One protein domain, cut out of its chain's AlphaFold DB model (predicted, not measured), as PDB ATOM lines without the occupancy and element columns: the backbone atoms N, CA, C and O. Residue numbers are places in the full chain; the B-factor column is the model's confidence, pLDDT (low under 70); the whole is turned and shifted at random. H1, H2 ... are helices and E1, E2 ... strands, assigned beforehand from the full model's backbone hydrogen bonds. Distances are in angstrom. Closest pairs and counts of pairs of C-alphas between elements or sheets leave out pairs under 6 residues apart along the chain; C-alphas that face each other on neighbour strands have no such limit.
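Overview. This is residues 13 to 116 of the 401 residues of the protein "Hypothetical protein" of Symbiodinium natans (UniProt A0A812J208). Two lobes lie one after the other along the longest axis: one is a strongly twisted sheet of E2, E1, E7 and E3 with helix H1 beside its strands, and the other is a small sheet of E4, E5 and E6 with helix H2 beyond E6. The chain passes between the lobes through residues 60 to 65 and returns through residues 100 to 110. The printed part has 104 residues with two named helices and seven named strands, in the order E1, E2, H1, E3, E4, E5, E6, H2, E7. The sheets have the orders E2, E1, E7, E3 and E4, E5, E6, both antiparallel, and the class is mixed, helices and strands. The whole is compact, with a radius of gyration of the C-alphas of 14.3 A, yet elongated, spanning 47 by 27 by 20 A.

Arrangement. E1, residues 13 to 19, and E2, residues 28 to 33, form an antiparallel hairpin at 138 degrees, with N 15 and O 30 2.9 A apart, within hydrogen-bond range. H1, residues 37 to 45, is on this sheet at a height of 5.8 A, over none of its strands. The closest C-alphas of E2 and H1 are those of Glu 33 and Gly 39, 5.7 A apart. E3, residues 55 to 59, is an edge strand and the antiparallel neighbour of E7, residues 111 to 115, at 170 degrees, with N 111 and O 59 at 2.9 A. E7 is also antiparallel to E1 at 152 degrees, with N 16 and O 114 at 2.8 A. E4, residues 66 to 70, E5, residues 76 to 80, and E6, residues 85 to 87, form a meander, each strand the antiparallel neighbour of the one before. N 79 and O 66 are 2.8 A apart in the hairpin of E4 and E5, and N 78 and O 87 are 2.9 A apart in that of E5 and E6. H2, residues 90 to 99, is not on either sheet. In H1 and H2 every O i to N i+4 pair is within hydrogen-bond range.

Along the chain. E1 begins at C-alpha 13 (226.000, 175.000, 114.658) and is 19.7 A long; E2 is 16.1 A, H1 12.7 A and E3 10.0 A. E4 begins at C-alpha 66 (210.624, 178.197, 120.620) and is 12.4 A long; E5 is 13.5 A, E6 6.9 A and H2 14.3 A. E7, 13.4 A, ends at C-alpha 115 (229.032, 171.141, 120.368).

Size, cuts and confidence. The C-alphas farthest apart, those of Val 50 and Asn 73, are 48.2 A apart. The printed part has no cut, and the link from H2 to E7, 11 residues, is long. The mean pLDDT of the printed part is 91.9, and residue 25 is under 70.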
ATOM      1  N   ALA A  13     225.348 176.125 114.007       95.56
ATOM      2  CA  ALA A  13     226.000 175.000 114.658       95.56
ATOM      3  C   ALA A  13     225.011 174.308 115.595       95.56
ATOM      4  O   ALA A  13     224.114 174.934 116.158       95.56
ATOM      5  N   LYS A  14     225.161 172.995 115.755       96.62
ATOM      6  CA  LYS A  14     224.320 172.201 116.648       96.62
ATOM      7  C   LYS A  14     225.051 171.954 117.963       96.62
ATOM      8  O   LYS A  14     226.246 171.658 117.958       96.62
ATOM      9  N   TYR A  15     224.319 172.067 119.060       96.69
ATOM     10  CA  TYR A  15     224.800 171.856 120.418       96.69
ATOM     11  C   TYR A  15     223.858 170.904 121.156       96.69
ATOM     12  O   TYR A  15     222.651 170.897 120.902       96.69
ATOM     13  N   GLU A  16     224.417 170.102 122.055       95.44
ATOM     14  CA  GLU A  16     223.663 169.316 123.029       95.44
ATOM     15  C   GLU A  16     223.761 170.018 124.388       95.44
ATOM     16  O   GLU A  16     224.868 170.340 124.817       95.44
ATOM     17  N   PHE A  17     222.623 170.272 125.033       94.62
ATOM     18  CA  PHE A  17     222.514 170.970 126.319       94.62
ATOM     19  C   PHE A  17     221.917 170.065 127.387       94.62
ATOM     20  O   PHE A  17     221.034 169.267 127.074       94.62
ATOM     21  N   TRP A  18     222.313 170.234 128.645       91.19
ATOM     22  CA  TRP A  18     221.608 169.636 129.777       91.19
ATOM     23  C   TRP A  18     221.656 170.531 131.024       91.19
ATOM     24  O   TRP A  18     222.610 171.288 131.210       91.19
ATOM     25  N   PRO A  19     220.620 170.461 131.874       86.00
ATOM     26  CA  PRO A  19     220.616 171.027 133.220       86.00
ATOM     27  C   PRO A  19     221.829 170.581 134.040       86.00
ATOM     28  O   PRO A  19     222.070 169.380 134.155       86.00
ATOM     29  N   SER A  20     222.571 171.518 134.636       83.25
ATOM     30  CA  SER A  20     223.707 171.153 135.496       83.25
ATOM     31  C   SER A  20     223.266 170.629 136.866       83.25
ATOM     32  O   SER A  20     223.985 169.856 137.483       83.25
ATOM     33  N   ASP A  21     222.062 171.006 137.311       75.62
ATOM     34  CA  ASP A  21     221.449 170.531 138.561       75.62
ATOM     35  C   ASP A  21     220.932 169.091 138.487       75.62
ATOM     36  O   ASP A  21     220.559 168.530 139.512       75.62
ATOM     37  N   LEU A  22     220.877 168.503 137.284       71.69
ATOM     38  CA  LEU A  22     220.367 167.157 137.034       71.69
ATOM     39  C   LEU A  22     218.933 166.910 137.544       71.69
ATOM     40  O   LEU A  22     218.539 165.764 137.679       71.69
ATOM     41  N   GLN A  23     218.129 167.940 137.823       70.38
ATOM     42  CA  GLN A  23     216.772 167.793 138.391       70.38
ATOM     43  C   GLN A  23     215.656 167.859 137.339       70.38
ATOM     44  O   GLN A  23     214.471 167.989 137.652       70.38
ATOM     45  N   ARG A  24     216.031 167.901 136.067       75.00
ATOM     46  CA  ARG A  24     215.162 168.263 134.950       75.00
ATOM     47  C   ARG A  24     215.387 167.283 133.809       75.00
ATOM     48  O   ARG A  24     216.378 166.569 133.794       75.00
ATOM     49  N   ALA A  25     214.477 167.294 132.835       69.25
ATOM     50  CA  ALA A  25     214.521 166.393 131.689       69.25
ATOM     51  C   ALA A  25     215.923 166.303 131.050       69.25
ATOM     52  O   ALA A  25     216.732 167.229 131.098       69.25
ATOM     53  N   GLY A  26     216.196 165.172 130.410       82.31
ATOM     54  CA  GLY A  26     217.500 164.882 129.831       82.31
ATOM     55  C   GLY A  26     217.956 165.820 128.732       82.31
ATOM     56  O   GLY A  26     217.340 166.847 128.442       82.31
ATOM     57  N   HIS A  27     219.070 165.474 128.103       90.44
ATOM     58  CA  HIS A  27     219.737 166.396 127.195       90.44
ATOM     59  C   HIS A  27     218.858 166.813 126.001       90.44
ATOM     60  O   HIS A  27     217.948 166.104 125.557       90.44
ATOM     61  N   THR A  28     219.140 167.990 125.442       94.19
ATOM     62  CA  THR A  28     218.422 168.532 124.290       94.19
ATOM     63  C   THR A  28     219.370 168.937 123.175       94.19
ATOM     64  O   THR A  28     220.404 169.560 123.384       94.19
ATOM     65  N   SER A  29     218.957 168.623 121.953       94.81
ATOM     66  CA  SER A  29     219.618 169.048 120.726       94.81
ATOM     67  C   SER A  29     219.088 170.401 120.263       94.81
ATOM     68  O   SER A  29     217.898 170.528 119.969       94.81
ATOM     69  N   VAL A  30     219.965 171.390 120.104       96.38
ATOM     70  CA  VAL A  30     219.579 172.742 119.687       96.38
ATOM     71  C   VAL A  30     220.496 173.245 118.576       96.38
ATOM     72  O   VAL A  30     221.713 173.293 118.716       96.38
ATOM     73  N   GLU A  31     219.898 173.653 117.459       96.50
ATOM     74  CA  GLU A  31     220.596 174.383 116.400       96.50
ATOM     75  C   GLU A  31     220.686 175.866 116.771       96.50
ATOM     76  O   GLU A  31     219.686 176.464 117.172       96.50
ATOM     77  N   VAL A  32     221.863 176.473 116.666       96.12
ATOM     78  CA  VAL A  32     222.157 177.851 117.073       96.12
ATOM     79  C   VAL A  32     222.786 178.593 115.899       96.12
ATOM     80  O   VAL A  32     223.784 178.147 115.342       96.12
ATOM     81  N   GLU A  33     222.194 179.724 115.521       95.25
ATOM     82  CA  GLU A  33     222.743 180.620 114.500       95.25
ATOM     83  C   GLU A  33     223.994 181.307 115.054       95.25
ATOM     84  O   GLU A  33     223.967 181.841 116.168       95.25
ATOM     85  N   SER A  34     225.093 181.286 114.301       92.12
ATOM     86  CA  SER A  34     226.402 181.755 114.771       92.12
ATOM     87  C   SER A  34     226.429 183.246 115.122       92.12
ATOM     88  O   SER A  34     227.219 183.663 115.963       92.12
ATOM     89  N   ASP A  35     225.574 184.060 114.502       92.56
ATOM     90  CA  ASP A  35     225.476 185.506 114.725       92.56
ATOM     91  C   ASP A  35     224.479 185.905 115.827       92.56
ATOM     92  O   ASP A  35     224.478 187.068 116.255       92.56
ATOM     93  N   SER A  36     223.678 184.958 116.325       93.31
ATOM     94  CA  SER A  36     222.804 185.170 117.480       93.31
ATOM     95  C   SER A  36     223.613 185.429 118.756       93.31
ATOM     96  O   SER A  36     224.768 185.013 118.866       93.31
ATOM     97  N   ASP A  37     223.009 186.085 119.751       91.88
ATOM     98  CA  ASP A  37     223.672 186.348 121.039       91.88
ATOM     99  C   ASP A  37     224.141 185.053 121.713       91.88
ATOM    100  O   ASP A  37     225.252 184.984 122.234       91.88
ATOM    101  N   LEU A  38     223.322 183.999 121.631       94.12
ATOM    102  CA  LEU A  38     223.685 182.668 122.105       94.12
ATOM    103  C   LEU A  38     224.856 182.084 121.305       94.12
ATOM    104  O   LEU A  38     225.791 181.573 121.908       94.12
ATOM    105  N   GLY A  39     224.826 182.168 119.971       94.31
ATOM    106  CA  GLY A  39     225.903 181.669 119.112       94.31
ATOM    107  C   GLY A  39     227.238 182.325 119.444       94.31
ATOM    108  O   GLY A  39     228.199 181.636 119.769       94.31
ATOM    109  N   LYS A  40     227.268 183.660 119.487       93.88
ATOM    110  CA  LYS A  40     228.452 184.438 119.881       93.88
ATOM    111  C   LYS A  40     228.950 184.076 121.278       93.88
ATOM    112  O   LYS A  40     230.157 183.992 121.483       93.88
ATOM    113  N   HIS A  41     228.038 183.868 122.230       93.94
ATOM    114  CA  HIS A  41     228.400 183.477 123.589       93.94
ATOM    115  C   HIS A  41     229.060 182.091 123.624       93.94
ATOM    116  O   HIS A  41     230.133 181.949 124.201       93.94
ATOM    117  N   LEU A  42     228.470 181.093 122.956       94.62
ATOM    118  CA  LEU A  42     229.014 179.731 122.888       94.62
ATOM    119  C   LEU A  42     230.378 179.686 122.187       94.62
ATOM    120  O   LEU A  42     231.279 178.995 122.651       94.62
ATOM    121  N   GLU A  43     230.560 180.444 121.101       92.12
ATOM    122  CA  GLU A  43     231.857 180.527 120.416       92.12
ATOM    123  C   GLU A  43     232.928 181.216 121.276       92.12
ATOM    124  O   GLU A  43     234.095 180.833 121.223       92.12
ATOM    125  N   LYS A  44     232.550 182.207 122.100       93.12
ATOM    126  CA  LYS A  44     233.484 182.918 122.988       93.12
ATOM    127  C   LYS A  44     234.072 182.010 124.072       93.12
ATOM    128  O   LYS A  44     235.224 182.209 124.445       93.12
ATOM    129  N   ILE A  45     233.301 181.041 124.571       90.38
ATOM    130  CA  ILE A  45     233.755 180.082 125.591       90.38
ATOM    131  C   ILE A  45     234.939 179.243 125.077       90.38
ATOM    132  O   ILE A  45     235.842 178.914 125.839       90.38
ATOM    133  N   GLY A  46     234.980 178.951 123.774       89.25
ATOM    134  CA  GLY A  46     236.086 178.222 123.159       89.25
ATOM    135  C   GLY A  46     236.113 176.733 123.518       89.25
ATOM    136  O   GLY A  46     235.075 176.108 123.745       89.25
ATOM    137  N   LYS A  47     237.311 176.139 123.487       90.56
ATOM    138  CA  LYS A  47     237.534 174.715 123.767       90.56
ATOM    139  C   LYS A  47     237.910 174.503 125.230       90.56
ATOM    140  O   LYS A  47     238.776 175.197 125.746       90.56
ATOM    141  N   HIS A  48     237.328 173.484 125.845       87.75
ATOM    142  CA  HIS A  48     237.655 173.049 127.195       87.75
ATOM    143  C   HIS A  48     239.098 172.552 127.276       87.75
ATOM    144  O   HIS A  48     239.522 171.755 126.439       87.75
ATOM    145  N   GLU A  49     239.826 172.959 128.313       81.12
ATOM    146  CA  GLU A  49     241.258 172.675 128.480       81.12
ATOM    147  C   GLU A  49     241.575 171.169 128.514       81.12
ATOM    148  O   GLU A  49     242.457 170.704 127.798       81.12
ATOM    149  N   VAL A  50     240.794 170.391 129.275       78.81
ATOM    150  CA  VAL A  50     240.994 168.939 129.436       78.81
ATOM    151  C   VAL A  50     240.606 168.155 128.181       78.81
ATOM    152  O   VAL A  50     241.342 167.283 127.729       78.81
ATOM    153  N   TYR A  51     239.430 168.434 127.613       81.50
ATOM    154  CA  TYR A  51     238.882 167.618 126.528       81.50
ATOM    155  C   TYR A  51     239.260 168.119 125.126       81.50
ATOM    156  O   TYR A  51     239.134 167.366 124.162       81.50
ATOM    157  N   GLY A  52     239.703 169.371 124.980       84.88
ATOM    158  CA  GLY A  52     240.059 169.970 123.690       84.88
ATOM    159  C   GLY A  52     238.874 170.179 122.734       84.88
ATOM    160  O   GLY A  52     239.072 170.299 121.520       84.88
ATOM    161  N   VAL A  53     237.647 170.219 123.264       89.62
ATOM    162  CA  VAL A  53     236.380 170.333 122.516       89.62
ATOM    163  C   VAL A  53     235.551 171.518 122.994       89.62
ATOM    164  O   VAL A  53     235.716 171.958 124.128       89.62
ATOM    165  N   HIS A  54     234.649 172.031 122.155       92.31
ATOM    166  CA  HIS A  54     233.754 173.129 122.527       92.31
ATOM    167  C   HIS A  54     232.669 172.620 123.467       92.31
ATOM    168  O   HIS A  54     231.636 172.092 123.047       92.31
ATOM    169  N   MET A  55     232.933 172.775 124.754       92.38
ATOM    170  CA  MET A  55     232.019 172.456 125.832       92.38
ATOM    171  C   MET A  55     232.272 173.401 126.997       92.38
ATOM    172  O   MET A  55     233.382 173.913 127.155       92.38
ATOM    173  N   ALA A  56     231.275 173.546 127.853       90.06
ATOM    174  CA  ALA A  56     231.463 174.079 129.190       90.06
ATOM    175  C   ALA A  56     230.382 173.545 130.120       90.06
ATOM    176  O   ALA A  56     229.370 172.995 129.675       90.06
ATOM    177  N   ARG A  57     230.638 173.696 131.416       87.06
ATOM    178  CA  ARG A  57     229.730 173.301 132.489       87.06
ATOM    179  C   ARG A  57     229.334 174.494 133.320       87.06
ATOM    180  O   ARG A  57     230.066 175.482 133.335       87.06
ATOM    181  N   MET A  58     228.216 174.383 134.023       88.19
ATOM    182  CA  MET A  58     227.776 175.380 134.997       88.19
ATOM    183  C   MET A  58     227.662 176.791 134.387       88.19
ATOM    184  O   MET A  58     228.057 177.785 134.991       88.19
ATOM    185  N   GLN A  59     227.168 176.898 133.148       92.19
ATOM    186  CA  GLN A  59     227.126 178.162 132.411       92.19
ATOM    187  C   GLN A  59     225.772 178.858 132.541       92.19
ATOM    188  O   GLN A  59     224.719 178.230 132.419       92.19
ATOM    189  N   LYS A  60     225.790 180.187 132.695       93.69
ATOM    190  CA  LYS A  60     224.603 181.040 132.523       93.69
ATOM    191  C   LYS A  60     224.464 181.421 131.055       93.69
ATOM    192  O   LYS A  60     225.253 182.219 130.550       93.69
ATOM    193  N   LEU A  61     223.456 180.880 130.372       94.38
ATOM    194  CA  LEU A  61     223.271 181.089 128.934       94.38
ATOM    195  C   LEU A  61     222.031 181.936 128.599       94.38
ATOM    196  O   LEU A  61     221.040 181.942 129.327       94.38
ATOM    197  N   PRO A  62     222.028 182.650 127.458       94.25
ATOM    198  CA  PRO A  62     220.818 183.281 126.944       94.25
ATOM    199  C   PRO A  62     219.719 182.261 126.609       94.25
ATOM    200  O   PRO A  62     219.975 181.166 126.104       94.25
ATOM    201  N   CYS A  63     218.456 182.638 126.821       95.31
ATOM    202  CA  CYS A  63     217.321 181.797 126.442       95.31
ATOM    203  C   CYS A  63     217.177 181.678 124.917       95.31
ATOM    204  O   CYS A  63     217.220 182.678 124.201       95.31
ATOM    205  N   LYS A  64     216.840 180.478 124.433       95.88
ATOM    206  CA  LYS A  64     216.343 180.257 123.067       95.88
ATOM    207  C   LYS A  64     214.882 179.826 123.115       95.88
ATOM    208  O   LYS A  64     214.583 178.654 123.294       95.88
ATOM    209  N   LEU A  65     213.955 180.768 122.972       96.38
ATOM    210  CA  LEU A  65     212.526 180.466 123.059       96.38
ATOM    211  C   LEU A  65     211.972 179.959 121.724       96.38
ATOM    212  O   LEU A  65     212.047 180.652 120.713       96.38
ATOM    213  N   ILE A  66     211.355 178.781 121.746       95.69
ATOM    214  CA  ILE A  66     210.624 178.197 120.620       95.69
ATOM    215  C   ILE A  66     209.123 178.106 120.934       95.69
ATOM    216  O   ILE A  66     208.750 177.932 122.102       95.69
ATOM    217  N   PRO A  67     208.234 178.212 119.929       95.88
ATOM    218  CA  PRO A  67     206.812 177.955 120.132       95.88
ATOM    219  C   PRO A  67     206.592 176.525 120.637       95.88
ATOM    220  O   PRO A  67     207.140 175.578 120.075       95.88
ATOM    221  N   SER A  68     205.774 176.350 121.679       94.38
ATOM    222  CA  SER A  68     205.490 175.031 122.254       94.38
ATOM    223  C   SER A  68     204.006 174.682 122.172       94.38
ATOM    224  O   SER A  68     203.591 173.992 121.240       94.38
ATOM    225  N   SER A  69     203.193 175.142 123.122       91.25
ATOM    226  CA  SER A  69     201.755 174.864 123.216       91.25
ATOM    227  C   SER A  69     201.000 176.126 123.637       91.25
ATOM    228  O   SER A  69     201.532 177.230 123.569       91.25
ATOM    229  N   LYS A  70     199.753 175.987 124.090       92.94
ATOM    230  CA  LYS A  70     199.077 177.025 124.875       92.94
ATOM    231  C   LYS A  70     199.059 176.639 126.352       92.94
ATOM    232  O   LYS A  70     199.118 175.452 126.683       92.94
ATOM    233  N   PHE A  71     198.994 177.630 127.231       90.25
ATOM    234  CA  PHE A  71     198.634 177.448 128.633       90.25
ATOM    235  C   PHE A  71     197.135 177.135 128.768       90.25
ATOM    236  O   PHE A  71     196.357 177.340 127.836       90.25
ATOM    237  N   ARG A  72     196.707 176.678 129.954       88.50
ATOM    238  CA  ARG A  72     195.290 176.367 130.244       88.50
ATOM    239  C   ARG A  72     194.351 177.562 130.039       88.50
ATOM    240  O   ARG A  72     193.197 177.370 129.693       88.50
ATOM    241  N   ASN A  73     194.853 178.781 130.221       89.25
ATOM    242  CA  ASN A  73     194.116 180.027 129.990       89.25
ATOM    243  C   ASN A  73     194.111 180.475 128.511       89.25
ATOM    244  O   ASN A  73     193.722 181.601 128.221       89.25
ATOM    245  N   GLY A  74     194.599 179.642 127.586       91.12
ATOM    246  CA  GLY A  74     194.655 179.937 126.155       91.12
ATOM    247  C   GLY A  74     195.834 180.810 125.708       91.12
ATOM    248  O   GLY A  74     196.024 180.962 124.501       91.12
ATOM    249  N   ALA A  75     196.641 181.340 126.635       91.00
ATOM    250  CA  ALA A  75     197.825 182.132 126.300       91.00
ATOM    251  C   ALA A  75     198.895 181.278 125.605       91.00
ATOM    252  O   ALA A  75     199.016 180.080 125.869       91.00
ATOM    253  N   GLU A  76     199.695 181.889 124.733       94.12
ATOM    254  CA  GLU A  76     200.810 181.201 124.083       94.12
ATOM    255  C   GLU A  76     201.866 180.769 125.103       94.12
ATOM    256  O   GLU A  76     202.281 181.546 125.966       94.12
ATOM    257  N   ARG A  77     202.318 179.519 124.985       95.44
ATOM    258  CA  ARG A  77     203.431 178.967 125.751       95.44
ATOM    259  C   ARG A  77     204.622 178.775 124.829       95.44
ATOM    260  O   ARG A  77     204.567 178.042 123.840       95.44
ATOM    261  N   TRP A  78     205.722 179.385 125.230       97.38
ATOM    262  CA  TRP A  78     207.031 179.211 124.629       97.38
ATOM    263  C   TRP A  78     207.873 178.307 125.523       97.38
ATOM    264  O   TRP A  78     207.632 178.210 126.731       97.38
ATOM    265  N   TRP A  79     208.851 177.640 124.932       97.12
ATOM    266  CA  TRP A  79     209.744 176.720 125.620       97.12
ATOM    267  C   TRP A  79     211.194 177.068 125.322       97.12
ATOM    268  O   TRP A  79     211.521 177.402 124.189       97.12
ATOM    269  N   CYS A  80     212.057 176.998 126.328       97.31
ATOM    270  CA  CYS A  80     213.496 177.085 126.145       97.31
ATOM    271  C   CYS A  80     214.079 175.671 126.217       97.31
ATOM    272  O   CYS A  80     214.066 175.118 127.309       97.31
ATOM    273  N   PRO A  81     214.605 175.074 125.131       95.94
ATOM    274  CA  PRO A  81     215.220 173.750 125.202       95.94
ATOM    275  C   PRO A  81     216.566 173.761 125.944       95.94
ATOM    276  O   PRO A  81     216.991 172.717 126.416       95.94
ATOM    277  N   ILE A  82     217.204 174.928 126.091       95.88
ATOM    278  CA  ILE A  82     218.482 175.089 126.806       95.88
ATOM    279  C   ILE A  82     218.262 174.943 128.312       95.88
ATOM    280  O   ILE A  82     218.801 174.045 128.937       95.88
ATOM    281  N   HIS A  83     217.400 175.789 128.880       94.62
ATOM    282  CA  HIS A  83     217.096 175.784 130.318       94.62
ATOM    283  C   HIS A  83     215.936 174.861 130.695       94.62
ATOM    284  O   HIS A  83     215.596 174.741 131.868       94.62
ATOM    285  N   GLN A  84     215.251 174.297 129.702       94.00
ATOM    286  CA  GLN A  84     214.053 173.483 129.890       94.00
ATOM    287  C   GLN A  84     212.987 174.193 130.736       94.00
ATOM    288  O   GLN A  84     212.425 173.654 131.687       94.00
ATOM    289  N   GLY A  85     212.733 175.454 130.381       94.56
ATOM    290  CA  GLY A  85     211.804 176.340 131.076       94.56
ATOM    291  C   GLY A  85     210.726 176.892 130.150       94.56
ATOM    292  O   GLY A  85     210.920 177.044 128.940       94.56
ATOM    293  N   ALA A  86     209.581 177.255 130.721       96.06
ATOM    294  CA  ALA A  86     208.475 177.861 129.993       96.06
ATOM    295  C   ALA A  86     208.545 179.398 130.007       96.06
ATOM    296  O   ALA A  86     208.949 180.024 130.987       96.06
ATOM    297  N   TYR A  87     208.072 180.021 128.929       97.06
ATOM    298  CA  TYR A  87     207.789 181.457 128.855       97.06
ATOM    299  C   TYR A  87     206.338 181.707 128.419       97.06
ATOM    300  O   TYR A  87     205.753 180.919 127.675       97.06
ATOM    301  N   GLY A  88     205.770 182.821 128.884       94.75
ATOM    302  CA  GLY A  88     204.430 183.302 128.531       94.75
ATOM    303  C   GLY A  88     203.484 183.455 129.727       94.75
ATOM    304  O   GLY A  88     202.329 183.842 129.556       94.75
ATOM    305  N   LYS A  89     203.957 183.216 130.961       94.12
ATOM    306  CA  LYS A  89     203.219 183.599 132.176       94.12
ATOM    307  C   LYS A  89     203.086 185.129 132.220       94.12
ATOM    308  O   LYS A  89     204.028 185.839 131.872       94.12
ATOM    309  N   LYS A  90     201.958 185.649 132.725       93.75
ATOM    310  CA  LYS A  90     201.670 187.102 132.778       93.75
ATOM    311  C   LYS A  90     202.825 187.916 133.379       93.75
ATOM    312  O   LYS A  90     203.213 188.931 132.812       93.75
ATOM    313  N   ALA A  91     203.415 187.439 134.475       92.38
ATOM    314  CA  ALA A  91     204.555 188.096 135.116       92.38
ATOM    315  C   ALA A  91     205.794 188.188 134.200       92.38
ATOM    316  O   ALA A  91     206.452 189.225 134.166       92.38
ATOM    317  N   GLN A  92     206.087 187.142 133.418       95.19
ATOM    318  CA  GLN A  92     207.212 187.133 132.476       95.19
ATOM    319  C   GLN A  92     206.975 188.085 131.301       95.19
ATOM    320  O   GLN A  92     207.908 188.750 130.862       95.19
ATOM    321  N   VAL A  93     205.736 188.164 130.804       94.38
ATOM    322  CA  VAL A  93     205.364 189.094 129.726       94.38
ATOM    323  C   VAL A  93     205.531 190.540 130.197       94.38
ATOM    324  O   VAL A  93     206.246 191.301 129.553       94.38
ATOM    325  N   VAL A  94     204.998 190.883 131.376       94.81
ATOM    326  CA  VAL A  94     205.152 192.223 131.975       94.81
ATOM    327  C   VAL A  94     206.625 192.561 132.245       94.81
ATOM    328  O   VAL A  94     207.055 193.687 131.999       94.81
ATOM    329  N   LYS A  95     207.429 191.600 132.730       94.00
ATOM    330  CA  LYS A  95     208.881 191.794 132.911       94.00
ATOM    331  C   LYS A  95     209.557 192.083 131.568       94.00
ATOM    332  O   LYS A  95     210.286 193.063 131.469       94.00
ATOM    333  N   ALA A  96     209.261 191.292 130.537       94.25
ATOM    334  CA  ALA A  96     209.834 191.454 129.203       94.25
ATOM    335  C   ALA A  96     209.432 192.777 128.528       94.25
ATOM    336  O   ALA A  96     210.226 193.352 127.791       94.25
ATOM    337  N   GLU A  97     208.234 193.307 128.789       95.00
ATOM    338  CA  GLU A  97     207.822 194.628 128.291       95.00
ATOM    339  C   GLU A  97     208.689 195.759 128.857       95.00
ATOM    340  O   GLU A  97     209.029 196.694 128.118       95.00
ATOM    341  N   LYS A  98     209.074 195.641 130.137       95.38
ATOM    342  CA  LYS A  98     209.939 196.593 130.848       95.38
ATOM    343  C   LYS A  98     211.411 196.442 130.467       95.38
ATOM    344  O   LYS A  98     212.060 197.441 130.189       95.38
ATOM    345  N   THR A  99     211.936 195.216 130.445       94.12
ATOM    346  CA  THR A  99     213.373 194.952 130.231       94.12
ATOM    347  C   THR A  99     213.756 194.773 128.767       94.12
ATOM    348  O   THR A  99     214.937 194.780 128.449       94.12
ATOM    349  N   LYS A 100     212.775 194.568 127.879       94.12
ATOM    350  CA  LYS A 100     212.962 194.151 126.477       94.12
ATOM    351  C   LYS A 100     213.642 192.786 126.300       94.12
ATOM    352  O   LYS A 100     213.978 192.423 125.179       94.12
ATOM    353  N   VAL A 101     213.762 191.991 127.366       91.44
ATOM    354  CA  VAL A 101     214.373 190.651 127.339       91.44
ATOM    355  C   VAL A 101     213.324 189.587 127.662       91.44
ATOM    356  O   VAL A 101     212.630 189.671 128.677       91.44
ATOM    357  N   ARG A 102     213.207 188.564 126.807       94.44
ATOM    358  CA  ARG A 102     212.329 187.406 127.036       94.44
ATOM    359  C   ARG A 102     213.130 186.244 127.623       94.44
ATOM    360  O   ARG A 102     213.986 185.688 126.944       94.44
ATOM    361  N   CYS A 103     212.789 185.842 128.843       95.62
ATOM    362  CA  CYS A 103     213.453 184.759 129.568       95.62
ATOM    363  C   CYS A 103     212.443 183.710 130.036       95.62
ATOM    364  O   CYS A 103     211.374 184.069 130.537       95.62
ATOM    365  N   CYS A 104     212.770 182.422 129.899       95.88
ATOM    366  CA  CYS A 104     211.980 181.362 130.526       95.88
ATOM    367  C   CYS A 104     212.056 181.435 132.058       95.88
ATOM    368  O   CYS A 104     212.856 182.174 132.617       95.88
ATOM    369  N   ASP A 105     211.215 180.668 132.745       95.31
ATOM    370  CA  ASP A 105     211.182 180.619 134.212       95.31
ATOM    371  C   ASP A 105     212.408 179.949 134.845       95.31
ATOM    372  O   ASP A 105     212.580 180.060 136.051       95.31
ATOM    373  N   GLN A 106     213.269 179.342 134.027       94.19
ATOM    374  CA  GLN A 106     214.543 178.733 134.419       94.19
ATOM    375  C   GLN A 106     215.770 179.488 133.876       94.19
ATOM    376  O   GLN A 106     216.826 178.898 133.697       94.19
ATOM    377  N   SER A 107     215.649 180.777 133.533       94.25
ATOM    378  CA  SER A 107     216.744 181.509 132.864       94.25
ATOM    379  C   SER A 107     218.000 181.725 133.702       94.25
ATOM    380  O   SER A 107     219.033 182.049 133.135       94.25
ATOM    381  N   GLU A 108     217.898 181.594 135.022       93.19
ATOM    382  CA  GLU A 108     219.041 181.731 135.933       93.19
ATOM    383  C   GLU A 108     219.727 180.390 136.211       93.19
ATOM    384  O   GLU A 108     220.796 180.371 136.815       93.19
ATOM    385  N   ALA A 109     219.112 179.281 135.791       91.00
ATOM    386  CA  ALA A 109     219.635 177.955 136.047       91.00
ATOM    387  C   ALA A 109     220.878 177.700 135.193       91.00
ATOM    388  O   ALA A 109     220.902 178.007 133.998       91.00
ATOM    389  N   LEU A 110     221.885 177.094 135.815       92.38
ATOM    390  CA  LEU A 110     223.118 176.728 135.142       92.38
ATOM    391  C   LEU A 110     222.879 175.550 134.195       92.38
ATOM    392  O   LEU A 110     222.047 174.666 134.449       92.38
ATOM    393  N   VAL A 111     223.573 175.596 133.064       91.88
ATOM    394  CA  VAL A 111     223.503 174.574 132.028       91.88
ATOM    395  C   VAL A 111     224.885 174.201 131.541       91.88
ATOM    396  O   VAL A 111     225.806 175.016 131.458       91.88
ATOM    397  N   ASP A 112     224.986 172.952 131.141       92.31
ATOM    398  CA  ASP A 112     226.141 172.404 130.470       92.31
ATOM    399  C   ASP A 112     225.842 172.263 128.987       92.31
ATOM    400  O   ASP A 112     224.687 172.116 128.565       92.31
ATOM    401  N   PHE A 113     226.898 172.265 128.182       94.62
ATOM    402  CA  PHE A 113     226.764 171.982 126.766       94.62
ATOM    403  C   PHE A 113     228.002 171.337 126.169       94.62
ATOM    404  O   PHE A 113     229.118 171.496 126.660       94.62
ATOM    405  N   VAL A 114     227.802 170.694 125.023       95.31
ATOM    406  CA  VAL A 114     228.863 170.304 124.095       95.31
ATOM    407  C   VAL A 114     228.406 170.561 122.663       95.31
ATOM    408  O   VAL A 114     227.241 170.354 122.312       95.31
ATOM    409  N   ARG A 115     229.312 171.020 121.800       96.12
ATOM    410  CA  ARG A 115     229.032 171.141 120.368       96.12
ATOM    411  C   ARG A 115     228.858 169.753 119.761       96.12
ATOM    412  O   ARG A 115     229.727 168.898 119.894       96.12
ATOM    413  N   SER A 116     227.769 169.534 119.025       95.69
ATOM    414  CA  SER A 116     227.443 168.214 118.474       95.69
ATOM    415  C   SER A 116     228.508 167.679 117.508       95.69
ATOM    416  O   SER A 116     228.617 166.465 117.375       95.69
TER     417      SER A 116